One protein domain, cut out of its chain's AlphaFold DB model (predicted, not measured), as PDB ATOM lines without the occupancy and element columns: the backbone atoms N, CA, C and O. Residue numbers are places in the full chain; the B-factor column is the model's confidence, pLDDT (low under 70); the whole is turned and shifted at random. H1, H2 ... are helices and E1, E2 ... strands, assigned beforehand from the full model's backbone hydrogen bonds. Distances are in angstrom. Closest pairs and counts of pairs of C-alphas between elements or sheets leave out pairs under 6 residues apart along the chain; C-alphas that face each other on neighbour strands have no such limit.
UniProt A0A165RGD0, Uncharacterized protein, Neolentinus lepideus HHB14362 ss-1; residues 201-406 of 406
ATOM      1  N   SER A 201      47.746 107.257 124.936       85.50
ATOM      2  CA  SER A 201      48.842 107.047 125.889       85.50
ATOM      3  C   SER A 201      49.595 105.722 125.735       85.50
ATOM      4  O   SER A 201      50.650 105.574 126.346       85.50
ATOM      5  N   VAL A 202      49.079 104.766 124.954       81.44
ATOM      6  CA  VAL A 202      49.743 103.472 124.702       81.44
ATOM      7  C   VAL A 202      50.160 103.287 123.241       81.44
ATOM      8  O   VAL A 202      50.620 102.204 122.887       81.44
ATOM      9  N   ILE A 203      50.018 104.308 122.384       87.44
ATOM     10  CA  ILE A 203      50.444 104.222 120.979       87.44
ATOM     11  C   ILE A 203      51.970 104.101 120.905       87.44
ATOM     12  O   ILE A 203      52.705 104.994 121.326       87.44
ATOM     13  N   ALA A 204      52.437 102.990 120.346       83.88
ATOM     14  CA  ALA A 204      53.842 102.699 120.125       83.88
ATOM     15  C   ALA A 204      54.282 103.338 118.801       83.88
ATOM     16  O   ALA A 204      54.385 102.665 117.782       83.88
ATOM     17  N   THR A 205      54.539 104.649 118.807       87.12
ATOM     18  CA  THR A 205      54.894 105.422 117.596       87.12
ATOM     19  C   THR A 205      56.134 104.898 116.860       87.12
ATOM     20  O   THR A 205      56.253 105.092 115.657       87.12
ATOM     21  N   GLY A 206      57.025 104.161 117.534       78.94
ATOM     22  CA  GLY A 206      58.127 103.442 116.879       78.94
ATOM     23  C   GLY A 206      57.667 102.410 115.837       78.94
ATOM     24  O   GLY A 206      58.415 102.113 114.913       78.94
ATOM     25  N   PHE A 207      56.426 101.917 115.917       88.44
ATOM     26  CA  PHE A 207      55.837 101.020 114.916       88.44
ATOM     27  C   PHE A 207      55.493 101.743 113.600       88.44
ATOM     28  O   PHE A 207      55.056 101.096 112.652       88.44
ATOM     29  N   GLU A 208      55.669 103.065 113.505       88.75
ATOM     30  CA  GLU A 208      55.568 103.807 112.243       88.75
ATOM     31  C   GLU A 208      56.882 103.778 111.433       88.75
ATOM     32  O   GLU A 208      56.846 104.043 110.232       88.75
ATOM     33  N   ASN A 209      58.015 103.391 112.042       85.06
ATOM     34  CA  ASN A 209      59.275 103.113 111.337       85.06
ATOM     35  C   ASN A 209      59.260 101.701 110.717       85.06
ATOM     36  O   ASN A 209      58.743 100.763 111.326       85.06
ATOM     37  N   ASP A 210      59.858 101.531 109.534       87.00
ATOM     38  CA  ASP A 210      59.983 100.248 108.829       87.00
ATOM     39  C   ASP A 210      61.384  99.600 108.928       87.00
ATOM     40  O   ASP A 210      61.601  98.488 108.426       87.00
ATOM     41  N   GLY A 211      62.329 100.277 109.585       83.44
ATOM     42  CA  GLY A 211      63.687  99.803 109.847       83.44
ATOM     43  C   GLY A 211      64.658 100.014 108.686       83.44
ATOM     44  O   GLY A 211      65.753  99.453 108.699       83.44
ATOM     45  N   GLN A 212      64.267 100.764 107.647       86.44
ATOM     46  CA  GLN A 212      65.115 101.027 106.476       86.44
ATOM     47  C   GLN A 212      65.972 102.297 106.606       86.44
ATOM     48  O   GLN A 212      66.663 102.661 105.654       86.44
ATOM     49  N   SER A 213      65.980 102.957 107.773       82.88
ATOM     50  CA  SER A 213      66.785 104.163 108.019       82.88
ATOM     51  C   SER A 213      68.288 103.887 107.938       82.88
ATOM     52  O   SER A 213      69.021 104.701 107.376       82.88
ATOM     53  N   GLN A 214      68.748 102.755 108.484       78.31
ATOM     54  CA  GLN A 214      70.143 102.294 108.459       78.31
ATOM     55  C   GLN A 214      70.216 100.805 108.044       78.31
ATOM     56  O   GLN A 214      70.212  99.923 108.903       78.31
ATOM     57  N   PRO A 215      70.248 100.487 106.734       75.94
ATOM     58  CA  PRO A 215      70.022  99.118 106.271       75.94
ATOM     59  C   PRO A 215      71.244  98.183 106.335       75.94
ATOM     60  O   PRO A 215      72.286  98.469 105.742       75.94
ATOM     61  N   GLU A 216      71.088  97.006 106.960       77.06
ATOM     62  CA  GLU A 216      72.035  95.881 106.850       77.06
ATOM     63  C   GLU A 216      71.815  95.086 105.543       77.06
ATOM     64  O   GLU A 216      70.705  94.978 105.013       77.06
ATOM     65  N   ALA A 217      72.878  94.481 105.010       80.25
ATOM     66  CA  ALA A 217      72.804  93.610 103.843       80.25
ATOM     67  C   ALA A 217      71.889  92.389 104.089       80.25
ATOM     68  O   ALA A 217      72.163  91.547 104.943       80.25
ATOM     69  N   GLY A 218      70.830  92.271 103.282       77.50
ATOM     70  CA  GLY A 218      69.853  91.179 103.361       77.50
ATOM     71  C   GLY A 218      68.646  91.455 104.263       77.50
ATOM     72  O   GLY A 218      67.812  90.567 104.417       77.50
ATOM     73  N   GLN A 219      68.518  92.653 104.844       82.00
ATOM     74  CA  GLN A 219      67.324  92.994 105.618       82.00
ATOM     75  C   GLN A 219      66.078  93.234 104.743       82.00
ATOM     76  O   GLN A 219      66.172  93.549 103.555       82.00
ATOM     77  N   VAL A 220      64.902  93.148 105.363       87.19
ATOM     78  CA  VAL A 220      63.593  93.490 104.790       87.19
ATOM     79  C   VAL A 220      62.879  94.538 105.648       87.19
ATOM     80  O   VAL A 220      63.174  94.696 106.833       87.19
ATOM     81  N   ALA A 221      61.914  95.245 105.056       88.62
ATOM     82  CA  ALA A 221      61.085  96.216 105.765       88.62
ATOM     83  C   ALA A 221      60.116  95.548 106.751       88.62
ATOM     84  O   ALA A 221      59.414  94.589 106.408       88.62
ATOM     85  N   SER A 222      60.035  96.105 107.961       89.19
ATOM     86  CA  SER A 222      58.964  95.812 108.916       89.19
ATOM     87  C   SER A 222      57.602  96.154 108.303       89.19
ATOM     88  O   SER A 222      57.486  97.028 107.442       89.19
ATOM     89  N   LYS A 223      56.522  95.533 108.792       90.38
ATOM     90  CA  LYS A 223      55.206  96.185 108.668       90.38
ATOM     91  C   LYS A 223      55.165  97.381 109.618       90.38
ATOM     92  O   LYS A 223      55.844  97.366 110.646       90.38
ATOM     93  N   THR A 224      54.340  98.372 109.297       89.88
ATOM     94  CA  THR A 224      54.150  99.577 110.114       89.88
ATOM     95  C   THR A 224      52.696  99.743 110.557       89.88
ATOM     96  O   THR A 224      51.778  99.186 109.948       89.88
ATOM     97  N   SER A 225      52.472 100.466 111.657       92.50
ATOM     98  CA  SER A 225      51.145 100.730 112.219       92.50
ATOM     99  C   SER A 225      51.140 101.953 113.137       92.50
ATOM    100  O   SER A 225      51.850 101.992 114.135       92.50
ATOM    101  N   SER A 226      50.223 102.882 112.867       92.12
ATOM    102  CA  SER A 226      49.862 103.998 113.754       92.12
ATOM    103  C   SER A 226      48.865 103.612 114.862       92.12
ATOM    104  O   SER A 226      48.405 104.457 115.628       92.12
ATOM    105  N   ASN A 227      48.476 102.331 114.943       91.00
ATOM    106  CA  ASN A 227      47.447 101.826 115.854       91.00
ATOM    107  C   ASN A 227      47.807 100.483 116.518       91.00
ATOM    108  O   ASN A 227      46.930  99.644 116.730       91.00
ATOM    109  N   ASN A 228      49.084 100.271 116.853       88.69
ATOM    110  CA  ASN A 228      49.599  99.086 117.562       88.69
ATOM    111  C   ASN A 228      49.136  97.735 116.982       88.69
ATOM    112  O   ASN A 228      48.964  96.761 117.715       88.69
ATOM    113  N   PHE A 229      48.888  97.675 115.674       91.31
ATOM    114  CA  PHE A 229      48.392  96.493 114.970       91.31
ATOM    115  C   PHE A 229      47.060  95.909 115.489       91.31
ATOM    116  O   PHE A 229      46.724  94.784 115.121       91.31
ATOM    117  N   ILE A 230      46.236  96.658 116.242       89.38
ATOM    118  CA  ILE A 230      44.949  96.151 116.782       89.38
ATOM    119  C   ILE A 230      44.007  95.605 115.692       89.38
ATOM    120  O   ILE A 230      43.241  94.674 115.924       89.38
ATOM    121  N   ASN A 231      44.095  96.167 114.481       89.00
ATOM    122  CA  ASN A 231      43.285  95.791 113.323       89.00
ATOM    123  C   ASN A 231      44.043  94.885 112.332       89.00
ATOM    124  O   ASN A 231      43.551  94.657 111.230       89.00
ATOM    125  N   PHE A 232      45.226  94.362 112.680       91.12
ATOM    126  CA  PHE A 232      46.069  93.581 111.764       91.12
ATOM    127  C   PHE A 232      45.319  92.403 111.134       91.12
ATOM    128  O   PHE A 232      45.346  92.239 109.916       91.12
ATOM    129  N   CYS A 233      44.554  91.641 111.917       89.06
ATOM    130  CA  CYS A 233      43.789  90.515 111.379       89.06
ATOM    131  C   CYS A 233      42.666  90.918 110.408       89.06
ATOM    132  O   CYS A 233      42.267  90.093 109.595       89.06
ATOM    133  N   ALA A 234      42.204  92.176 110.403       88.75
ATOM    134  CA  ALA A 234      41.272  92.660 109.378       88.75
ATOM    135  C   ALA A 234      41.931  92.769 107.985       88.75
ATOM    136  O   ALA A 234      41.230  92.801 106.976       88.75
ATOM    137  N   THR A 235      43.269  92.780 107.918       87.12
ATOM    138  CA  THR A 235      44.036  92.694 106.660       87.12
ATOM    139  C   THR A 235      44.239  91.252 106.172       87.12
ATOM    140  O   THR A 235      44.575  91.044 105.010       87.12
ATOM    141  N   VAL A 236      43.990  90.249 107.028       85.62
ATOM    142  CA  VAL A 236      44.211  88.816 106.758       85.62
ATOM    143  C   VAL A 236      42.861  88.111 106.560       85.62
ATOM    144  O   VAL A 236      42.455  87.235 107.322       85.62
ATOM    145  N   SER A 237      42.128  88.541 105.531       80.69
ATOM    146  CA  SER A 237      40.709  88.211 105.302       80.69
ATOM    147  C   SER A 237      40.394  86.734 105.014       80.69
ATOM    148  O   SER A 237      39.222  86.363 104.952       80.69
ATOM    149  N   ASN A 238      41.410  85.888 104.837       83.94
ATOM    150  CA  ASN A 238      41.289  84.466 104.520       83.94
ATOM    151  C   ASN A 238      41.538  83.521 105.713       83.94
ATOM    152  O   ASN A 238      41.459  82.307 105.525       83.94
ATOM    153  N   LEU A 239      41.834  84.035 106.916       85.31
ATOM    154  CA  LEU A 239      42.081  83.219 108.112       85.31
ATOM    155  C   LEU A 239      41.060  83.486 109.236       85.31
ATOM    156  O   LEU A 239      40.658  84.629 109.451       85.31
ATOM    157  N   PRO A 240      40.653  82.452 110.000       86.75
ATOM    158  CA  PRO A 240      39.792  82.619 111.170       86.75
ATOM    159  C   PRO A 240      40.529  83.315 112.324       86.75
ATOM    160  O   PRO A 240      41.755  83.300 112.398       86.75
ATOM    161  N   ILE A 241      39.778  83.880 113.271       86.69
ATOM    162  CA  ILE A 241      40.328  84.549 114.460       86.69
ATOM    163  C   ILE A 241      40.692  83.540 115.563       86.69
ATOM    164  O   ILE A 241      39.897  82.663 115.904       86.69
ATOM    165  N   THR A 242      41.872  83.701 116.172       76.06
ATOM    166  CA  THR A 242      42.368  82.892 117.304       76.06
ATOM    167  C   THR A 242      41.643  83.250 118.612       76.06
ATOM    168  O   THR A 242      42.218  83.840 119.525       76.06
ATOM    169  N   ASN A 243      40.359  82.906 118.726       78.00
ATOM    170  CA  ASN A 243      39.531  83.227 119.894       78.00
ATOM    171  C   ASN A 243      39.719  82.215 121.047       78.00
ATOM    172  O   ASN A 243      38.817  81.441 121.364       78.00
ATOM    173  N   GLY A 244      40.925  82.160 121.623       65.94
ATOM    174  CA  GLY A 244      41.248  81.291 122.768       65.94
ATOM    175  C   GLY A 244      41.252  79.779 122.479       65.94
ATOM    176  O   GLY A 244      41.202  78.978 123.410       65.94
ATOM    177  N   GLN A 245      41.297  79.370 121.205       66.75
ATOM    178  CA  GLN A 245      41.230  77.969 120.768       66.75
ATOM    179  C   GLN A 245      42.405  77.597 119.846       66.75
ATOM    180  O   GLN A 245      42.914  78.433 119.102       66.75
ATOM    181  N   GLN A 246      42.810  76.322 119.865       75.31
ATOM    182  CA  GLN A 246      43.855  75.765 118.991       75.31
ATOM    183  C   GLN A 246      43.294  75.467 117.588       75.31
ATOM    184  O   GLN A 246      42.849  74.352 117.296       75.31
ATOM    185  N   VAL A 247      43.286  76.478 116.716       76.44
ATOM    186  CA  VAL A 247      42.752  76.386 115.347       76.44
ATOM    187  C   VAL A 247      43.786  75.747 114.413       76.44
ATOM    188  O   VAL A 247      44.542  76.429 113.730       76.44
ATOM    189  N   LYS A 248      43.826  74.408 114.383       81.38
ATOM    190  CA  LYS A 248      44.868  73.599 113.704       81.38
ATOM    191  C   LYS A 248      45.134  73.955 112.232       81.38
ATOM    192  O   LYS A 248      46.247  73.762 111.751       81.38
ATOM    193  N   THR A 249      44.138  74.483 111.522       83.62
ATOM    194  CA  THR A 249      44.241  74.948 110.125       83.62
ATOM    195  C   THR A 249      45.029  76.250 109.950       83.62
ATOM    196  O   THR A 249      45.270  76.648 108.816       83.62
ATOM    197  N   GLY A 250      45.445  76.897 111.040       83.19
ATOM    198  CA  GLY A 250      45.977  78.257 111.041       83.19
ATOM    199  C   GLY A 250      44.876  79.293 111.282       83.19
ATOM    200  O   GLY A 250      43.696  79.051 111.008       83.19
ATOM    201  N   SER A 251      45.270  80.435 111.837       86.88
ATOM    202  CA  SER A 251      44.380  81.522 112.266       86.88
ATOM    203  C   SER A 251      45.158  82.834 112.410       86.88
ATOM    204  O   SER A 251      46.385  82.828 112.395       86.88
ATOM    205  N   CYS A 252      44.482  83.969 112.576       86.38
ATOM    206  CA  CYS A 252      45.113  85.230 112.969       86.38
ATOM    207  C   CYS A 252      44.744  85.585 114.415       86.38
ATOM    208  O   CYS A 252      43.571  85.560 114.792       86.38
ATOM    209  N   ASN A 253      45.741  85.889 115.246       77.56
ATOM    210  CA  ASN A 253      45.543  86.325 116.623       77.56
ATOM    211  C   ASN A 253      45.397  87.862 116.682       77.56
ATOM    212  O   ASN A 253      46.329  88.555 116.268       77.56
ATOM    213  N   PRO A 254      44.258  88.397 117.173       69.31
ATOM    214  CA  PRO A 254      44.021  89.837 117.283       69.31
ATOM    215  C   PRO A 254      44.706  90.472 118.503       69.31
ATOM    216  O   PRO A 254      44.859  91.690 118.539       69.31
ATOM    217  N   ALA A 255      45.162  89.682 119.485       72.19
ATOM    218  CA  ALA A 255      46.219  90.155 120.377       72.19
ATOM    219  C   ALA A 255      47.516  90.306 119.546       72.19
ATOM    220  O   ALA A 255      47.735  89.429 118.707       72.19
ATOM    221  N   PRO A 256      48.371  91.341 119.740       73.62
ATOM    222  CA  PRO A 256      49.511  91.675 118.857       73.62
ATOM    223  C   PRO A 256      50.619  90.604 118.725       73.62
ATOM    224  O   PRO A 256      51.738  90.749 119.204       73.62
ATOM    225  N   MET A 257      50.283  89.506 118.054       76.06
ATOM    226  CA  MET A 257      51.085  88.300 117.849       76.06
ATOM    227  C   MET A 257      51.022  87.857 116.381       76.06
ATOM    228  O   MET A 257      52.031  87.424 115.833       76.06
ATOM    229  N   GLY A 258      49.874  88.051 115.716       82.38
ATOM    230  CA  GLY A 258      49.741  87.925 114.264       82.38
ATOM    231  C   GLY A 258      49.233  86.567 113.790       82.38
ATOM    232  O   GLY A 258      48.445  85.907 114.469       82.38
ATOM    233  N   VAL A 259      49.642  86.168 112.587       85.69
ATOM    234  CA  VAL A 259      49.244  84.900 111.967       85.69
ATOM    235  C   VAL A 259      49.874  83.729 112.715       85.69
ATOM    236  O   VAL A 259      51.088  83.661 112.865       85.69
ATOM    237  N   ILE A 260      49.046  82.783 113.140       88.38
ATOM    238  CA  ILE A 260      49.419  81.529 113.790       88.38
ATOM    239  C   ILE A 260      49.503  80.439 112.715       88.38
ATOM    240  O   ILE A 260      48.508  80.145 112.044       88.38
ATOM    241  N   ALA A 261      50.681  79.836 112.537       89.44
ATOM    242  CA  ALA A 261      50.917  78.872 111.463       89.44
ATOM    243  C   ALA A 261      50.170  77.546 111.688       89.44
ATOM    244  O   ALA A 261      50.113  77.024 112.803       89.44
ATOM    245  N   SER A 262      49.610  76.987 110.611       91.69
ATOM    246  CA  SER A 262      48.860  75.724 110.635       91.69
ATOM    247  C   SER A 262      49.734  74.534 111.050       91.69
ATOM    248  O   SER A 262      50.955  74.570 110.911       91.69
ATOM    249  N   THR A 263      49.123  73.420 111.468       90.81
ATOM    250  CA  THR A 263      49.874  72.190 111.788       90.81
ATOM    251  C   THR A 263      50.623  71.595 110.589       90.81
ATOM    252  O   THR A 263      51.529  70.794 110.790       90.81
ATOM    253  N   ALA A 264      50.262  71.967 109.354       93.19
ATOM    254  CA  ALA A 264      50.984  71.573 108.141       93.19
ATOM    255  C   ALA A 264      52.204  72.470 107.859       93.19
ATOM    256  O   ALA A 264      53.173  72.006 107.266       93.19
ATOM    257  N   ASN A 265      52.171  73.720 108.330       93.69
ATOM    258  CA  ASN A 265      53.184  74.749 108.089       93.69
ATOM    259  C   ASN A 265      54.015  75.073 109.343       93.69
ATOM    260  O   ASN A 265      54.630  76.134 109.423       93.69
ATOM    261  N   MET A 266      54.036  74.180 110.338       95.44
ATOM    262  CA  MET A 266      54.950  74.319 111.473       95.44
ATOM    263  C   MET A 266      56.389  74.123 110.974       95.44
ATOM    264  O   MET A 266      56.647  73.112 110.306       95.44
ATOM    265  N   PRO A 267      57.314  75.054 111.270       96.94
ATOM    266  CA  PRO A 267      58.704  74.925 110.866       96.94
ATOM    267  C   PRO A 267      59.398  73.789 111.625       96.94
ATOM    268  O   PRO A 267      59.000  73.418 112.729       96.94
ATOM    269  N   SER A 268      60.454  73.236 111.035       97.00
ATOM    270  CA  SER A 268      61.366  72.328 111.740       97.00
ATOM    271  C   SER A 268      62.783  72.466 111.203       97.00
ATOM    272  O   SER A 268      62.982  72.566 109.989       97.00
ATOM    273  N   ALA A 269      63.762  72.454 112.107       97.56
ATOM    274  CA  ALA A 269      65.182  72.509 111.787       97.56
ATOM    275  C   ALA A 269      65.901  71.191 112.122       97.56
ATOM    276  O   ALA A 269      65.453  70.420 112.974       97.56
ATOM    277  N   LYS A 270      67.043  70.936 111.470       98.12
ATOM    278  CA  LYS A 270      68.014  69.922 111.906       98.12
ATOM    279  C   LYS A 270      69.438  70.267 111.476       98.12
ATOM    280  O   LYS A 270      69.711  70.421 110.285       98.12
ATOM    281  N   PHE A 271      70.375  70.315 112.418       98.69
ATOM    282  CA  PHE A 271      71.798  70.453 112.120       98.69
ATOM    283  C   PHE A 271      72.335  69.224 111.375       98.69
ATOM    284  O   PHE A 271      72.216  68.086 111.832       98.69
ATOM    285  N   GLN A 272      72.930  69.486 110.211       98.62
ATOM    286  CA  GLN A 272      73.667  68.535 109.379       98.62
ATOM    287  C   GLN A 272      75.170  68.574 109.694       98.62
ATOM    288  O   GLN A 272      75.839  67.541 109.638       98.62
ATOM    289  N   PHE A 273      75.699  69.766 109.999       98.69
ATOM    290  CA  PHE A 273      77.080  69.968 110.430       98.69
ATOM    291  C   PHE A 273      77.186  71.105 111.473       98.69
ATOM    292  O   PHE A 273      76.617  72.171 111.228       98.69
ATOM    293  N   PRO A 274      77.944  70.943 112.579       98.50
ATOM    294  CA  PRO A 274      78.527  69.690 113.072       98.50
ATOM    295  C   PRO A 274      77.479  68.579 113.249       98.50
ATOM    296  O   PRO A 274      76.278  68.833 113.229       98.50
ATOM    297  N   GLN A 275      77.918  67.328 113.373       98.00
ATOM    298  CA  GLN A 275      77.012  66.229 113.725       98.00
ATOM    299  C   GLN A 275      76.824  66.168 115.244       98.00
ATOM    300  O   GLN A 275      77.723  66.541 115.998       98.00
ATOM    301  N   ASN A 276      75.676  65.663 115.705       98.44
ATOM    302  CA  ASN A 276      75.466  65.430 117.133       98.44
ATOM    303  C   ASN A 276      76.431  64.351 117.654       98.44
ATOM    304  O   ASN A 276      76.545  63.282 117.060       98.44
ATOM    305  N   LEU A 277      77.106  64.650 118.763       98.25
ATOM    306  CA  LEU A 277      78.267  63.942 119.315       98.25
ATOM    307  C   LEU A 277      79.473  63.854 118.355       98.25
ATOM    308  O   LEU A 277      80.380  63.050 118.563       98.25
ATOM    309  N   GLY A 278      79.505  64.700 117.321       98.06
ATOM    310  CA  GLY A 278      80.624  64.826 116.394       98.06
ATOM    311  C   GLY A 278      81.828  65.562 116.988       98.06
ATOM    312  O   GLY A 278      81.794  66.088 118.103       98.06
ATOM    313  N   THR A 279      82.906  65.617 116.207       98.50
ATOM    314  CA  THR A 279      84.131  66.362 116.533       98.50
ATOM    315  C   THR A 279      84.508  67.273 115.369       98.50
ATOM    316  O   THR A 279      84.388  66.865 114.213       98.50
ATOM    317  N   VAL A 280      84.968  68.489 115.664       98.56
ATOM    318  CA  VAL A 280      85.608  69.400 114.698       98.56
ATOM    319  C   VAL A 280      87.002  69.794 115.195       98.56
ATOM    320  O   VAL A 280      87.282  69.698 116.388       98.56
ATOM    321  N   GLN A 281      87.884  70.213 114.289       98.56
ATOM    322  CA  GLN A 281      89.272  70.531 114.633       98.56
ATOM    323  C   GLN A 281      89.384  71.874 115.378       98.56
ATOM    324  O   GLN A 281      88.778  72.871 114.976       98.56
ATOM    325  N   ALA A 282      90.194  71.918 116.436       98.56
ATOM    326  CA  ALA A 282      90.441  73.129 117.209       98.56
ATOM    327  C   ALA A 282      91.072  74.258 116.375       98.56
ATOM    328  O   ALA A 282      91.928  74.039 115.514       98.56
ATOM    329  N   ASN A 283      90.628  75.486 116.654       98.12
ATOM    330  CA  ASN A 283      91.053  76.752 116.045       98.12
ATOM    331  C   ASN A 283      91.066  76.730 114.501       98.12
ATOM    332  O   ASN A 283      91.862  77.416 113.864       98.12
ATOM    333  N   THR A 284      90.201  75.905 113.904       98.56
ATOM    334  CA  THR A 284      90.114  75.666 112.460       98.56
ATOM    335  C   THR A 284      88.726  76.060 111.962       98.56
ATOM    336  O   THR A 284      87.722  75.708 112.580       98.56
ATOM    337  N   ALA A 285      88.664  76.801 110.854       98.56
ATOM    338  CA  ALA A 285      87.414  77.308 110.295       98.56
ATOM    339  C   ALA A 285      86.448  76.179 109.889       98.56
ATOM    340  O   ALA A 285      86.867  75.187 109.290       98.56
ATOM    341  N   PHE A 286      85.149  76.354 110.151       98.75
ATOM    342  CA  PHE A 286      84.116  75.427 109.682       98.75
ATOM    343  C   PHE A 286      82.774  76.114 109.391       98.75
ATOM    344  O   PHE A 286      82.422  77.112 110.016       98.75
ATOM    345  N   THR A 287      81.999  75.540 108.469       98.69
ATOM    346  CA  THR A 287      80.659  76.018 108.095       98.69
ATOM    347  C   THR A 287      79.586  75.200 108.810       98.69
ATOM    348  O   THR A 287      79.427  74.009 108.529       98.69
ATOM    349  N   ILE A 288      78.816  75.830 109.698       98.81
ATOM    350  CA  ILE A 288      77.568  75.274 110.239       98.81
ATOM    351  C   ILE A 288      76.600  75.037 109.076       98.81
ATOM    352  O   ILE A 288      76.466  75.894 108.203       98.81
ATOM    353  N   LYS A 289      75.897  73.901 109.078       98.69
ATOM    354  CA  LYS A 289      74.844  73.573 108.107       98.69
ATOM    355  C   LYS A 289      73.598  73.095 108.833       98.69
ATOM    356  O   LYS A 289      73.657  72.111 109.572       98.69
ATOM    357  N   MET A 290      72.475  73.760 108.595       98.62
ATOM    358  CA  MET A 290      71.181  73.454 109.200       98.62
ATOM    359  C   MET A 290      70.133  73.265 108.106       98.62
ATOM    360  O   MET A 290      69.861  74.192 107.350       98.62
ATOM    361  N   ALA A 291      69.541  72.075 108.020       98.38
ATOM    362  CA  ALA A 291      68.335  71.867 107.230       98.38
ATOM    363  C   ALA A 291      67.162  72.601 107.885       98.38
ATOM    364  O   ALA A 291      67.045  72.574 109.112       98.38
ATOM    365  N   ILE A 292      66.281  73.201 107.089       98.06
ATOM    366  CA  ILE A 292      65.042  73.821 107.564       98.06
ATOM    367  C   ILE A 292      63.883  73.532 106.604       98.06
ATOM    368  O   ILE A 292      64.030  73.606 105.386       98.06
ATOM    369  N   ASN A 293      62.725  73.184 107.167       96.75
ATOM    370  CA  ASN A 293      61.487  72.909 106.441       96.75
ATOM    371  C   ASN A 293      60.372  73.859 106.893       96.75
ATOM    372  O   ASN A 293      60.366  74.310 108.038       96.75
ATOM    373  N   ASN A 294      59.385  74.076 106.017       95.31
ATOM    374  CA  ASN A 294      58.131  74.799 106.292       95.31
ATOM    375  C   ASN A 294      58.272  76.260 106.768       95.31
ATOM    376  O   ASN A 294      57.324  76.829 107.309       95.31
ATOM    377  N   MET A 295      59.419  76.886 106.513       96.69
ATOM    378  CA  MET A 295      59.678  78.292 106.803       96.69
ATOM    379  C   MET A 295      60.132  79.011 105.536       96.69
ATOM    380  O   MET A 295      60.922  78.468 104.767       96.69
ATOM    381  N   ASP A 296      59.638  80.228 105.336       97.19
ATOM    382  CA  ASP A 296      60.050  81.118 104.256       97.19
ATOM    383  C   ASP A 296      61.134  82.045 104.827       97.19
ATOM    384  O   ASP A 296      60.842  82.979 105.580       97.19
ATOM    385  N   THR A 297      62.402  81.681 104.612       96.69
ATOM    386  CA  THR A 297      63.544  82.281 105.323       96.69
ATOM    387  C   THR A 297      64.193  83.419 104.534       96.69
ATOM    388  O   THR A 297      64.077  83.495 103.314       96.69
ATOM    389  N   GLY A 298      64.936  84.281 105.229       93.81
ATOM    390  CA  GLY A 298      65.573  85.466 104.640       93.81
ATOM    391  C   GLY A 298      64.791  86.764 104.856       93.81
ATOM    392  O   GLY A 298      65.116  87.788 104.271       93.81
ATOM    393  N   PHE A 299      63.771  86.737 105.715       94.06
ATOM    394  CA  PHE A 299      63.052  87.917 106.179       94.06
ATOM    395  C   PHE A 299      63.622  88.316 107.543       94.06
ATOM    396  O   PHE A 299      63.087  87.968 108.594       94.06
ATOM    397  N   PHE A 300      64.758  89.008 107.519       91.44
ATOM    398  CA  PHE A 300      65.375  89.632 108.690       91.44
ATOM    399  C   PHE A 300      64.999  91.118 108.733       91.44
ATOM    400  O   PHE A 300      65.299  91.848 107.796       91.44
ATOM    401  N   VAL A 301      64.324  91.570 109.789       85.75
ATOM    402  CA  VAL A 301      64.037  92.997 110.017       85.75
ATOM    403  C   VAL A 301      65.062  93.555 111.000       85.75
ATOM    404  O   VAL A 301      65.375  92.881 111.976       85.75
ATOM    405  N   ASN A 302      65.547  94.776 110.760       81.38
ATOM    406  CA  ASN A 302      66.529  95.470 111.601       81.38
ATOM    407  C   ASN A 302      66.172  95.391 113.107       81.38
ATOM    408  O   ASN A 302      65.062  95.756 113.512       81.38
ATOM    409  N   ALA A 303      67.102  94.892 113.925       79.44
ATOM    410  CA  ALA A 303      66.878  94.630 115.348       79.44
ATOM    411  C   ALA A 303      67.044  95.892 116.210       79.44
ATOM    412  O   ALA A 303      66.387  96.045 117.235       79.44
ATOM    413  N   GLU A 304      67.893  96.817 115.787       72.75
ATOM    414  CA  GLU A 304      68.180  98.070 116.476       72.75
ATOM    415  C   GLU A 304      67.009  99.063 116.365       72.75
ATOM    416  O   GLU A 304      66.760  99.830 117.295       72.75
ATOM    417  N   GLU A 305      66.266  99.025 115.251       70.25
ATOM    418  CA  GLU A 305      65.145  99.925 114.956       70.25
ATOM    419  C   GLU A 305      63.754  99.286 115.161       70.25
ATOM    420  O   GLU A 305      62.827  99.984 115.575       70.25
ATOM    421  N   ASN A 306      63.576  97.979 114.900       71.38
ATOM    422  CA  ASN A 306      62.244  97.367 114.721       71.38
ATOM    423  C   ASN A 306      62.009  96.023 115.453       71.38
ATOM    424  O   ASN A 306      61.090  95.264 115.104       71.38
ATOM    425  N   TYR A 307      62.783  95.737 116.504       76.50
ATOM    426  CA  TYR A 307      62.618  94.548 117.354       76.50
ATOM    427  C   TYR A 307      61.197  94.414 117.926       76.50
ATOM    428  O   TYR A 307      60.656  95.341 118.526       76.50
ATOM    429  N   PHE A 308      60.583  93.247 117.718       78.75
ATOM    430  CA  PHE A 308      59.202  92.906 118.082       78.75
ATOM    431  C   PHE A 308      58.095  93.845 117.542       78.75
ATOM    432  O   PHE A 308      56.934  93.672 117.911       78.75
ATOM    433  N   ALA A 309      58.411  94.801 116.658       79.19
ATOM    434  CA  ALA A 309      57.507  95.900 116.306       79.19
ATOM    435  C   ALA A 309      56.246  95.479 115.528       79.19
ATOM    436  O   ALA A 309      55.178  96.042 115.759       79.19
ATOM    437  N   ALA A 310      56.341  94.495 114.626       86.81
ATOM    438  CA  ALA A 310      55.204  94.008 113.837       86.81
ATOM    439  C   ALA A 310      54.841  92.539 114.138       86.81
ATOM    440  O   ALA A 310      55.740  91.754 114.438       86.81
ATOM    441  N   PRO A 311      53.558  92.132 114.032       91.12
ATOM    442  CA  PRO A 311      53.117  90.759 114.299       91.12
ATOM    443  C   PRO A 311      53.674  89.731 113.300       91.12
ATOM    444  O   PRO A 311      54.055  90.089 112.187       91.12
ATOM    445  N   GLN A 312      53.637  88.436 113.645       93.56
ATOM    446  CA  GLN A 312      54.007  87.358 112.719       93.56
ATOM    447  C   GLN A 312      53.111  87.371 111.467       93.56
ATOM    448  O   GLN A 312      51.890  87.522 111.555       93.56
ATOM    449  N   PHE A 313      53.712  87.155 110.296       91.69
ATOM    450  CA  PHE A 313      53.015  87.007 109.019       91.69
ATOM    451  C   PHE A 313      53.540  85.801 108.226       91.69
ATOM    452  O   PHE A 313      54.580  85.218 108.543       91.69
ATOM    453  N   THR A 314      52.781  85.401 107.208       93.44
ATOM    454  CA  THR A 314      53.058  84.226 106.375       93.44
ATOM    455  C   THR A 314      53.022  84.571 104.893       93.44
ATOM    456  O   THR A 314      52.328  85.505 104.487       93.44
ATOM    457  N   ASN A 315      53.690  83.762 104.073       93.62
ATOM    458  CA  ASN A 315      53.537  83.812 102.621       93.62
ATOM    459  C   ASN A 315      52.177  83.249 102.154       93.62
ATOM    460  O   ASN A 315      51.347  82.819 102.961       93.62
ATOM    461  N   ALA A 316      51.939  83.237 100.839       91.56
ATOM    462  CA  ALA A 316      50.685  82.763 100.242       91.56
ATOM    463  C   ALA A 316      50.410  81.261 100.480       91.56
ATOM    464  O   ALA A 316      49.266  80.819 100.406       91.56
ATOM    465  N   GLN A 317      51.449  80.485 100.786       92.12
ATOM    466  CA  GLN A 317      51.403  79.069 101.147       92.12
ATOM    467  C   GLN A 317      51.150  78.867 102.656       92.12
ATOM    468  O   GLN A 317      50.957  77.740 103.110       92.12
ATOM    469  N   GLY A 318      51.131  79.951 103.441       90.81
ATOM    470  CA  GLY A 318      50.929  79.940 104.886       90.81
ATOM    471  C   GLY A 318      52.168  79.532 105.692       90.81
ATOM    472  O   GLY A 318      52.015  79.179 106.862       90.81
ATOM    473  N   GLN A 319      53.361  79.524 105.090       95.38
ATOM    474  CA  GLN A 319      54.634  79.334 105.794       95.38
ATOM    475  C   GLN A 319      55.035  80.646 106.473       95.38
ATOM    476  O   GLN A 319      54.803  81.721 105.917       95.38
ATOM    477  N   ILE A 320      55.634  80.571 107.664       96.69
ATOM    478  CA  ILE A 320      56.070  81.763 108.409       96.69
ATOM    479  C   ILE A 320      57.181  82.467 107.632       96.69
ATOM    480  O   ILE A 320      58.165  81.822 107.268       96.69
ATOM    481  N   GLN A 321      57.032  83.777 107.422       96.62
ATOM    482  CA  GLN A 321      58.097  84.621 106.887       96.62
ATOM    483  C   GLN A 321      58.982  85.116 108.030       96.62
ATOM    484  O   GLN A 321      58.520  85.780 108.965       96.62
ATOM    485  N   GLY A 322      60.261  84.756 107.970       96.75
ATOM    486  CA  GLY A 322      61.209  85.069 109.029       96.75
ATOM    487  C   GLY A 322      62.649  84.697 108.702       96.75
ATOM    488  O   GLY A 322      63.069  84.667 107.547       96.75
ATOM    489  N   HIS A 323      63.420  84.417 109.740       97.12
ATOM    490  CA  HIS A 323      64.829  84.051 109.656       97.12
ATOM    491  C   HIS A 323      65.177  83.100 110.809       97.12
ATOM    492  O   HIS A 323      64.335  82.766 111.642       97.12
ATOM    493  N   SER A 324      66.427  82.656 110.849       97.38
ATOM    494  CA  SER A 324      66.949  81.854 111.953       97.38
ATOM    495  C   SER A 324      68.173  82.535 112.553       97.38
ATOM    496  O   SER A 324      68.814  83.356 111.903       97.38
ATOM    497  N   HIS A 325      68.561  82.145 113.758       97.50
ATOM    498  CA  HIS A 325      69.886  82.403 114.321       97.50
ATOM    499  C   HIS A 325      70.541  81.074 114.690       97.50
ATOM    500  O   HIS A 325      69.853  80.069 114.882       97.50
ATOM    501  N   VAL A 326      71.865  81.070 114.811       98.38
ATOM    502  CA  VAL A 326      72.634  79.962 115.390       98.38
ATOM    503  C   VAL A 326      73.488  80.454 116.546       98.38
ATOM    504  O   VAL A 326      74.144  81.492 116.443       98.38
ATOM    505  N   VAL A 327      73.493  79.686 117.634       98.50
ATOM    506  CA  VAL A 327      74.230  79.994 118.864       98.50
ATOM    507  C   VAL A 327      75.066  78.789 119.265       98.50
ATOM    508  O   VAL A 327      74.533  77.692 119.419       98.50
ATOM    509  N   ILE A 328      76.371  78.993 119.452       98.75
ATOM    510  CA  ILE A 328      77.268  78.000 120.049       98.75
ATOM    511  C   ILE A 328      77.618  78.450 121.463       98.75
ATOM    512  O   ILE A 328      78.192  79.522 121.649       98.75
ATOM    513  N   GLU A 329      77.354  77.606 122.453       98.56
ATOM    514  CA  GLU A 329      77.737  77.826 123.851       98.56
ATOM    515  C   GLU A 329      78.760  76.777 124.288       98.56
ATOM    516  O   GLU A 329      78.621  75.588 123.986       98.56
ATOM    517  N   GLN A 330      79.789  77.220 125.013       98.06
ATOM    518  CA  GLN A 330      80.765  76.322 125.624       98.06
ATOM    519  C   GLN A 330      80.160  75.656 126.864       98.06
ATOM    520  O   GLN A 330      79.492  76.302 127.671       98.06
ATOM    521  N   LEU A 331      80.428  74.364 127.021       98.44
ATOM    522  CA  LEU A 331      80.034  73.566 128.174       98.44
ATOM    523  C   LEU A 331      81.266  73.181 128.996       98.44
ATOM    524  O   LEU A 331      82.364  73.022 128.461       98.44
ATOM    525  N   THR A 332      81.074  72.948 130.293       97.56
ATOM    526  CA  THR A 332      82.096  72.318 131.143       97.56
ATOM    527  C   THR A 332      82.331  70.860 130.740       97.56
ATOM    528  O   THR A 332      83.454  70.366 130.829       97.56
ATOM    529  N   SER A 333      81.287  70.180 130.257       97.56
ATOM    530  CA  SER A 333      81.332  68.832 129.685       97.56
ATOM    531  C   SER A 333      80.049  68.516 128.901       97.56
ATOM    532  O   SER A 333      79.019  69.166 129.075       97.56
ATOM    533  N   LEU A 334      80.064  67.461 128.074       97.19
ATOM    534  CA  LEU A 334      78.862  66.977 127.368       97.19
ATOM    535  C   LEU A 334      77.754  66.465 128.313       97.19
ATOM    536  O   LEU A 334      76.605  66.350 127.899       97.19
ATOM    537  N   ASN A 335      78.089  66.147 129.568       96.00
ATOM    538  CA  ASN A 335      77.149  65.726 130.611       96.00
ATOM    539  C   ASN A 335      76.870  66.826 131.656       96.00
ATOM    540  O   ASN A 335      76.450  66.518 132.772       96.00
ATOM    541  N   GLN A 336      77.102  68.098 131.311       97.50
ATOM    542  CA  GLN A 336      76.763  69.244 132.152       97.50
ATOM    543  C   GLN A 336      75.251  69.283 132.448       97.50
ATOM    544  O   GLN A 336      74.431  69.373 131.537       97.50
ATOM    545  N   THR A 337      74.888  69.280 133.733       96.06
ATOM    546  CA  THR A 337      73.496  69.406 134.208       96.06
ATOM    547  C   THR A 337      73.160  70.791 134.765       96.06
ATOM    548  O   THR A 337      71.988  71.106 134.966       96.06
ATOM    549  N   THR A 338      74.160  71.643 135.005       97.50
ATOM    550  CA  THR A 338      73.950  73.052 135.359       97.50
ATOM    551  C   THR A 338      73.505  73.850 134.127       97.50
ATOM    552  O   THR A 338      74.074  73.644 133.051       97.50
ATOM    553  N   PRO A 339      72.553  74.795 134.247       96.19
ATOM    554  CA  PRO A 339      72.236  75.723 133.162       96.19
ATOM    555  C   PRO A 339      73.475  76.471 132.650       96.19
ATOM    556  O   PRO A 339      74.427  76.696 133.400       96.19
ATOM    557  N   THR A 340      73.458  76.857 131.375       95.69
ATOM    558  CA  THR A 340      74.417  77.823 130.825       95.69
ATOM    559  C   THR A 340      74.014  79.249 131.205       95.69
ATOM    560  O   THR A 340      72.898  79.502 131.660       95.69
ATOM    561  N   ASP A 341      74.939  80.189 131.021       94.06
ATOM    562  CA  ASP A 341      74.674  81.620 131.135       94.06
ATOM    563  C   ASP A 341      74.272  82.155 129.746       94.06
ATOM    564  O   ASP A 341      75.132  82.208 128.865       94.06
ATOM    565  N   PRO A 342      73.008  82.562 129.521       87.25
ATOM    566  CA  PRO A 342      72.532  82.978 128.200       87.25
ATOM    567  C   PRO A 342      73.160  84.292 127.704       87.25
ATOM    568  O   PRO A 342      72.941  84.672 126.559       87.25
ATOM    569  N   THR A 343      73.955  84.985 128.530       90.50
ATOM    570  CA  THR A 343      74.750  86.148 128.102       90.50
ATOM    571  C   THR A 343      76.113  85.767 127.508       90.50
ATOM    572  O   THR A 343      76.848  86.646 127.058       90.50
ATOM    573  N   LYS A 344      76.479  84.472 127.502       93.38
ATOM    574  CA  LYS A 344      77.814  83.979 127.123       93.38
ATOM    575  C   LYS A 344      77.746  82.883 126.060       93.38
ATOM    576  O   LYS A 344      77.536  81.713 126.364       93.38
ATOM    577  N   PHE A 345      78.039  83.259 124.822       97.00
ATOM    578  CA  PHE A 345      78.207  82.351 123.688       97.00
ATOM    579  C   PHE A 345      79.644  82.406 123.150       97.00
ATOM    580  O   PHE A 345      80.330  83.419 123.261       97.00
ATOM    581  N   ALA A 346      80.098  81.308 122.548       97.81
ATOM    582  CA  ALA A 346      81.354  81.235 121.803       97.81
ATOM    583  C   ALA A 346      81.183  81.673 120.335       97.81
ATOM    584  O   ALA A 346      82.141  82.116 119.708       97.81
ATOM    585  N   PHE A 347      79.964  81.572 119.793       98.50
ATOM    586  CA  PHE A 347      79.588  82.086 118.475       98.50
ATOM    587  C   PHE A 347      78.088  82.411 118.443       98.50
ATOM    588  O   PHE A 347      77.287  81.666 119.006       98.50
ATOM    589  N   PHE A 348      77.714  83.489 117.757       97.19
ATOM    590  CA  PHE A 348      76.331  83.869 117.462       97.19
ATOM    591  C   PHE A 348      76.271  84.385 116.023       97.19
ATOM    592  O   PHE A 348      77.121  85.191 115.636       97.19
ATOM    593  N   LYS A 349      75.273  83.972 115.232       95.62
ATOM    594  CA  LYS A 349      75.017  84.576 113.915       95.62
ATOM    595  C   LYS A 349      73.545  84.494 113.502       95.62
ATOM    596  O   LYS A 349      72.978  83.404 113.450       95.62
ATOM    597  N   GLY A 350      72.979  85.642 113.124       93.94
ATOM    598  CA  GLY A 350      71.730  85.732 112.364       93.94
ATOM    599  C   GLY A 350      71.901  85.221 110.929       93.94
ATOM    600  O   GLY A 350      72.876  85.545 110.243       93.94
ATOM    601  N   LEU A 351      70.962  84.383 110.497       94.94
ATOM    602  CA  LEU A 351      70.908  83.714 109.199       94.94
ATOM    603  C   LEU A 351      69.944  84.481 108.283       94.94
ATOM    604  O   LEU A 351      68.862  84.006 107.940       94.94
ATOM    605  N   ASN A 352      70.352  85.695 107.913       91.06
ATOM    606  CA  ASN A 352      69.515  86.712 107.262       91.06
ATOM    607  C   ASN A 352      69.134  86.389 105.795       91.06
ATOM    608  O   ASN A 352      68.501  87.205 105.139       91.06
ATOM    609  N   SER A 353      69.503  85.216 105.265       91.88
ATOM    610  CA  SER A 353      69.340  84.839 103.851       91.88
ATOM    611  C   SER A 353      68.353  83.684 103.646       91.88
ATOM    612  O   SER A 353      68.142  82.844 104.525       91.88
ATOM    613  N   ALA A 354      67.787  83.590 102.440       94.69
ATOM    614  CA  ALA A 354      66.954  82.459 102.035       94.69
ATOM    615  C   ALA A 354      67.744  81.135 102.012       94.69
ATOM    616  O   ALA A 354      68.877  81.083 101.522       94.69
ATOM    617  N   ALA A 355      67.134  80.058 102.517       96.25
ATOM    618  CA  ALA A 355      67.748  78.737 102.628       96.25
ATOM    619  C   ALA A 355      68.032  78.121 101.248       96.25
ATOM    620  O   ALA A 355      67.126  77.863 100.454       96.25
ATOM    621  N   GLN A 356      69.301  77.831 100.965       96.81
ATOM    622  CA  GLN A 356      69.729  77.306  99.671       96.81
ATOM    623  C   GLN A 356      69.490  75.796  99.629       96.81
ATOM    624  O   GLN A 356      70.124  75.033 100.355       96.81
ATOM    625  N   GLY A 357      68.519  75.358  98.821       95.19
ATOM    626  CA  GLY A 357      68.097  73.953  98.777       95.19
ATOM    627  C   GLY A 357      67.531  73.435 100.108       95.19
ATOM    628  O   GLY A 357      67.691  72.258 100.416       95.19
ATOM    629  N   GLY A 358      66.926  74.314 100.918       96.69
ATOM    630  CA  GLY A 358      66.451  73.976 102.266       96.69
ATOM    631  C   GLY A 358      67.553  73.922 103.332       96.69
ATOM    632  O   GLY A 358      67.315  73.394 104.415       96.69
ATOM    633  N   VAL A 359      68.754  74.448 103.052       98.31
ATOM    634  CA  VAL A 359      69.864  74.530 104.015       98.31
ATOM    635  C   VAL A 359      70.255  75.985 104.287       98.31
ATOM    636  O   VAL A 359      70.484  76.771 103.367       98.31
ATOM    637  N   LEU A 360      70.365  76.331 105.569       98.19
ATOM    638  CA  LEU A 360      70.973  77.561 106.073       98.19
ATOM    639  C   LEU A 360      72.408  77.290 106.539       98.19
ATOM    640  O   LEU A 360      72.717  76.199 107.031       98.19
ATOM    641  N   THR A 361      73.285  78.286 106.400       98.06
ATOM    642  CA  THR A 361      74.722  78.151 106.682       98.06
ATOM    643  C   THR A 361      75.307  79.366 107.393       98.06
ATOM    644  O   THR A 361      74.962  80.495 107.054       98.06
ATOM    645  N   ALA A 362      76.249  79.140 108.313       97.75
ATOM    646  CA  ALA A 362      77.070  80.192 108.918       97.75
ATOM    647  C   ALA A 362      78.519  79.725 109.088       97.75
ATOM    648  O   ALA A 362      78.764  78.620 109.571       97.75
ATOM    649  N   ASP A 363      79.472  80.580 108.727       98.12
ATOM    650  CA  ASP A 363      80.899  80.282 108.827       98.12
ATOM    651  C   ASP A 363      81.471  80.718 110.178       98.12
ATOM    652  O   ASP A 363      81.498  81.901 110.522       98.12
ATOM    653  N   VAL A 364      81.985  79.749 110.935       98.19
ATOM    654  CA  VAL A 364      82.759  79.962 112.159       98.19
ATOM    655  C   VAL A 364      84.219  80.144 111.741       98.19
ATOM    656  O   VAL A 364      85.036  79.226 111.814       98.19
ATOM    657  N   THR A 365      84.529  81.325 111.203       97.94
ATOM    658  CA  THR A 365      85.777  81.611 110.466       97.94
ATOM    659  C   THR A 365      87.053  81.472 111.297       97.94
ATOM    660  O   THR A 365      88.074  81.047 110.765       97.94
ATOM    661  N   SER A 366      87.001  81.764 112.599       96.00
ATOM    662  CA  SER A 366      88.123  81.572 113.536       96.00
ATOM    663  C   SER A 366      88.212  80.150 114.114       96.00
ATOM    664  O   SER A 366      89.109  79.862 114.906       96.00
ATOM    665  N   GLY A 367      87.264  79.268 113.780       98.00
ATOM    666  CA  GLY A 367      87.049  78.020 114.508       98.00
ATOM    667  C   GLY A 367      86.655  78.252 115.971       98.00
ATOM    668  O   GLY A 367      86.116  79.298 116.330       98.00
ATOM    669  N   LEU A 368      86.928  77.260 116.820       98.62
ATOM    670  CA  LEU A 368      86.688  77.302 118.266       98.62
ATOM    671  C   LEU A 368      87.895  76.720 119.027       98.62
ATOM    672  O   LEU A 368      88.574  75.847 118.482       98.62
ATOM    673  N   PRO A 369      88.158  77.128 120.281       98.56
ATOM    674  CA  PRO A 369      89.085  76.421 121.165       98.56
ATOM    675  C   PRO A 369      88.646  74.972 121.434       98.56
ATOM    676  O   PRO A 369      87.476  74.631 121.275       98.56
ATOM    677  N   ALA A 370      89.569  74.122 121.892       98.62
ATOM    678  CA  ALA A 370      89.233  72.753 122.283       98.62
ATOM    679  C   ALA A 370      88.276  72.719 123.495       98.62
ATOM    680  O   ALA A 370      88.438  73.485 124.448       98.62
ATOM    681  N   GLY A 371      87.287  71.820 123.478       98.38
ATOM    682  CA  GLY A 371      86.271  71.724 124.530       98.38
ATOM    683  C   GLY A 371      84.992  70.985 124.126       98.38
ATOM    684  O   GLY A 371      84.886  70.426 123.033       98.38
ATOM    685  N   ALA A 372      84.005  70.991 125.025       98.69
ATOM    686  CA  ALA A 372      82.643  70.524 124.768       98.69
ATOM    687  C   ALA A 372      81.721  71.719 124.487       98.69
ATOM    688  O   ALA A 372      81.832  72.756 125.142       98.69
ATOM    689  N   TYR A 373      80.801  71.569 123.537       98.75
ATOM    690  CA  TYR A 373      79.935  72.650 123.069       98.75
ATOM    691  C   TYR A 373      78.512  72.150 122.804       98.75
ATOM    692  O   TYR A 373      78.309  70.985 122.449       98.75
ATOM    693  N   ARG A 374      77.530  73.052 122.921       98.44
ATOM    694  CA  ARG A 374      76.205  72.889 122.301       98.44
ATOM    695  C   ARG A 374      76.024  73.895 121.171       98.44
ATOM    696  O   ARG A 374      76.544  75.003 121.259       98.44
ATOM    697  N   LEU A 375      75.279  73.508 120.142       98.75
ATOM    698  CA  LEU A 375      74.826  74.366 119.051       98.75
ATOM    699  C   LEU A 375      73.295  74.309 118.999       98.75
ATOM    700  O   LEU A 375      72.720  73.227 118.864       98.75
ATOM    701  N   ALA A 376      72.667  75.477 119.111       98.44
ATOM    702  CA  ALA A 376      71.226  75.685 119.075       98.44
ATOM    703  C   ALA A 376      70.823  76.524 117.855       98.44
ATOM    704  O   ALA A 376      71.596  77.382 117.412       98.44
ATOM    705  N   SER A 377      69.605  76.322 117.350       98.31
ATOM    706  CA  SER A 377      68.934  77.303 116.492       98.31
ATOM    707  C   SER A 377      68.030  78.232 117.307       98.31
ATOM    708  O   SER A 377      67.655  77.913 118.436       98.31
ATOM    709  N   ILE A 378      67.680  79.375 116.718       97.44
ATOM    710  CA  ILE A 378      66.541  80.200 117.139       97.44
ATOM    711  C   ILE A 378      65.759  80.570 115.879       97.44
ATOM    712  O   ILE A 378      66.214  81.408 115.102       97.44
ATOM    713  N   ASN A 379      64.615  79.938 115.648       97.69
ATOM    714  CA  ASN A 379      63.729  80.223 114.526       97.69
ATOM    715  C   ASN A 379      62.747  81.336 114.912       97.69
ATOM    716  O   ASN A 379      61.992  81.221 115.880       97.69
ATOM    717  N   SER A 380      62.753  82.425 114.145       95.50
ATOM    718  CA  SER A 380      62.051  83.666 114.475       95.50
ATOM    719  C   SER A 380      61.207  84.188 113.315       95.50
ATOM    720  O   SER A 380      61.589  84.118 112.148       95.50
ATOM    721  N   ALA A 381      60.057  84.777 113.643       95.62
ATOM    722  CA  ALA A 381      59.324  85.648 112.732       95.62
ATOM    723  C   ALA A 381      60.190  86.857 112.326       95.62
ATOM    724  O   ALA A 381      61.185  87.173 112.983       95.62
ATOM    725  N   ALA A 382      59.814  87.561 111.255       93.38
ATOM    726  CA  ALA A 382      60.635  88.634 110.685       93.38
ATOM    727  C   ALA A 382      61.090  89.702 111.706       93.38
ATOM    728  O   ALA A 382      62.275  90.034 111.773       93.38
ATOM    729  N   ASN A 383      60.185  90.147 112.584       88.56
ATOM    730  CA  ASN A 383      60.457  91.082 113.683       88.56
ATOM    731  C   ASN A 383      60.979  90.398 114.967       88.56
ATOM    732  O   ASN A 383      60.800  90.917 116.065       88.56
ATOM    733  N   HIS A 384      61.665  89.262 114.828       89.62
ATOM    734  CA  HIS A 384      62.399  88.524 115.865       89.62
ATOM    735  C   HIS A 384      61.567  87.759 116.912       89.62
ATOM    736  O   HIS A 384      62.154  87.068 117.745       89.62
ATOM    737  N   GLN A 385      60.228  87.803 116.893       91.00
ATOM    738  CA  GLN A 385      59.430  86.995 117.829       91.00
ATOM    739  C   GLN A 385      59.657  85.485 117.607       91.00
ATOM    740  O   GLN A 385      59.818  85.068 116.456       91.00
ATOM    741  N   PRO A 386      59.603  84.641 118.658       93.62
ATOM    742  CA  PRO A 386      59.582  83.187 118.499       93.62
ATOM    743  C   PRO A 386      58.438  82.734 117.583       93.62
ATOM    744  O   PRO A 386      57.326  83.258 117.678       93.62
ATOM    745  N   VAL A 387      58.698  81.752 116.717       94.62
ATOM    746  CA  VAL A 387      57.713  81.261 115.737       94.62
ATOM    747  C   VAL A 387      56.433  80.710 116.389       94.62
ATOM    748  O   VAL A 387      56.474  79.836 117.256       94.62
ATOM    749  N   LEU A 388      55.272  81.204 115.947       91.81
ATOM    750  CA  LEU A 388      53.960  80.892 116.533       91.81
ATOM    751  C   LEU A 388      53.179  79.863 115.700       91.81
ATOM    752  O   LEU A 388      52.940  80.073 114.507       91.81
ATOM    753  N   VAL A 389      52.721  78.784 116.346       92.12
ATOM    754  CA  VAL A 389      52.063  77.624 115.711       92.12
ATOM    755  C   VAL A 389      50.717  77.263 116.355       92.12
ATOM    756  O   VAL A 389      50.442  77.593 117.505       92.12
ATOM    757  N   ALA A 390      49.850  76.581 115.600       87.69
ATOM    758  CA  ALA A 390      48.431  76.380 115.917       87.69
ATOM    759  C   ALA A 390      48.096  75.376 117.041       87.69
ATOM    760  O   ALA A 390      46.917  75.189 117.360       87.69
ATOM    761  N   VAL A 391      49.089  74.704 117.626       84.44
ATOM    762  CA  VAL A 391      48.908  73.723 118.709       84.44
ATOM    763  C   VAL A 391      49.979  73.891 119.779       84.44
ATOM    764  O   VAL A 391      51.091  74.289 119.469       84.44
ATOM    765  N   ALA A 392      49.666  73.527 121.025       79.56
ATOM    766  CA  ALA A 392      50.639  73.491 122.127       79.56
ATOM    767  C   ALA A 392      51.395  72.149 122.231       79.56
ATOM    768  O   ALA A 392      52.371  72.035 122.966       79.56
ATOM    769  N   GLN A 393      50.938  71.112 121.519       87.19
ATOM    770  CA  GLN A 393      51.587  69.800 121.447       87.19
ATOM    771  C   GLN A 393      52.230  69.623 120.069       87.19
ATOM    772  O   GLN A 393      51.580  69.190 119.118       87.19
ATOM    773  N   HIS A 394      53.508  69.978 119.974       92.06
ATOM    774  CA  HIS A 394      54.351  69.821 118.790       92.06
ATOM    775  C   HIS A 394      55.776  69.418 119.204       92.06
ATOM    776  O   HIS A 394      56.131  69.479 120.382       92.06
ATOM    777  N   GLY A 395      56.590  68.977 118.241       91.81
ATOM    778  CA  GLY A 395      58.034  68.845 118.451       91.81
ATOM    779  C   GLY A 395      58.703  70.218 118.553       91.81
ATOM    780  O   GLY A 395      58.103  71.227 118.180       91.81
ATOM    781  N   SER A 396      59.949  70.262 119.029       95.31
ATOM    782  CA  SER A 396      60.732  71.502 118.998       95.31
ATOM    783  C   SER A 396      60.783  72.057 117.571       95.31
ATOM    784  O   SER A 396      61.063  71.320 116.625       95.31
ATOM    785  N   LEU A 397      60.471  73.346 117.428       97.12
ATOM    786  CA  LEU A 397      60.562  74.068 116.153       97.12
ATOM    787  C   LEU A 397      62.028  74.415 115.835       97.12
ATOM    788  O   LEU A 397      62.395  74.586 114.673       97.12
ATOM    789  N   ASP A 398      62.854  74.453 116.881       97.81
ATOM    790  CA  ASP A 398      64.305  74.598 116.870       97.81
ATOM    791  C   ASP A 398      65.027  73.260 117.040       97.81
ATOM    792  O   ASP A 398      64.474  72.305 117.590       97.81
ATOM    793  N   ASP A 399      66.293  73.211 116.630       98.25
ATOM    794  CA  ASP A 399      67.177  72.074 116.866       98.25
ATOM    795  C   ASP A 399      68.270  72.382 117.900       98.25
ATOM    796  O   ASP A 399      68.676  73.526 118.107       98.25
ATOM    797  N   MET A 400      68.775  71.320 118.526       98.06
ATOM    798  CA  MET A 400      69.888  71.344 119.466       98.06
ATOM    799  C   MET A 400      70.795  70.144 119.193       98.06
ATOM    800  O   MET A 400      70.328  69.004 119.102       98.06
ATOM    801  N   ILE A 401      72.102  70.384 119.110       98.62
ATOM    802  CA  ILE A 401      73.117  69.326 119.107       98.62
ATOM    803  C   ILE A 401      74.241  69.636 120.090       98.62
ATOM    804  O   ILE A 401      74.479  70.785 120.460       98.62
ATOM    805  N   TYR A 402      74.974  68.596 120.460       98.62
ATOM    806  CA  TYR A 402      76.186  68.671 121.266       98.62
ATOM    807  C   TYR A 402      77.360  68.164 120.434       98.62
ATOM    808  O   TYR A 402      77.192  67.228 119.656       98.62
ATOM    809  N   PHE A 403      78.545  68.750 120.571       98.81
ATOM    810  CA  PHE A 403      79.742  68.322 119.841       98.81
ATOM    811  C   PHE A 403      81.014  68.643 120.636       98.81
ATOM    812  O   PHE A 403      80.969  69.338 121.654       98.81
ATOM    813  N   THR A 404      82.151  68.116 120.186       98.75
ATOM    814  CA  THR A 404      83.465  68.460 120.748       98.75
ATOM    815  C   THR A 404      84.356  69.148 119.727       98.75
ATOM    816  O   THR A 404      84.179  69.012 118.515       98.75
ATOM    817  N   VAL A 405      85.324  69.892 120.241       98.62
ATOM    818  CA  VAL A 405      86.380  70.543 119.476       98.62
ATOM    819  C   VAL A 405      87.711  70.032 120.021       98.62
ATOM    820  O   VAL A 405      87.886  70.026 121.244       98.62
ATOM    821  N   GLN A 406      88.606  69.559 119.151       96.06
ATOM    822  CA  GLN A 406      89.853  68.865 119.524       96.06
ATOM    823  C   GLN A 406      91.015  69.253 118.603       96.06
ATOM    824  O   GLN A 406      90.782  69.351 117.378       96.06
TER     825      GLN A 406
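AT A GLANCE: This is residues 201 to 406 of the 406 residues of an uncharacterized protein of Neolentinus lepideus HHB14362 ss-1 (UniProt A0A165RGD0). What is the shape? With little regular structure, it is a sandwich: a branched mixed sheet round E7 and E10 faces the antiparallel sheet E3 E5 E9, with loops and three short helices towards one end. What makes it up? Of 206 printed residues under half are in named elements, mostly strands: in order H1, H2, E1 to E6, H3, E7 to E11. It is compact, radius of gyration of the C-alphas 18.5 A, spanning 55 by 38 by 35 A.

HOW THE PARTS SIT: How do strands pair? E7, residues 320 to 331, and E10, residues 371 to 381, are antiparallel, N 325 and O 378 2.8 A apart. Do helices touch? No named helix touches another.

IN THESE COORDINATES: Where is the start? H1, residues 205 to 208, begins at C-alpha 205, (54.894, 105.422, 117.596). And the end? E11, residues 400 to 405, ends at C-alpha 405, (86.380, 70.543, 119.476).

THE WHOLE: Any cut? The printed part has no cut. Where is confidence low? Residues 244 to 245 and 254 have pLDDT under 70.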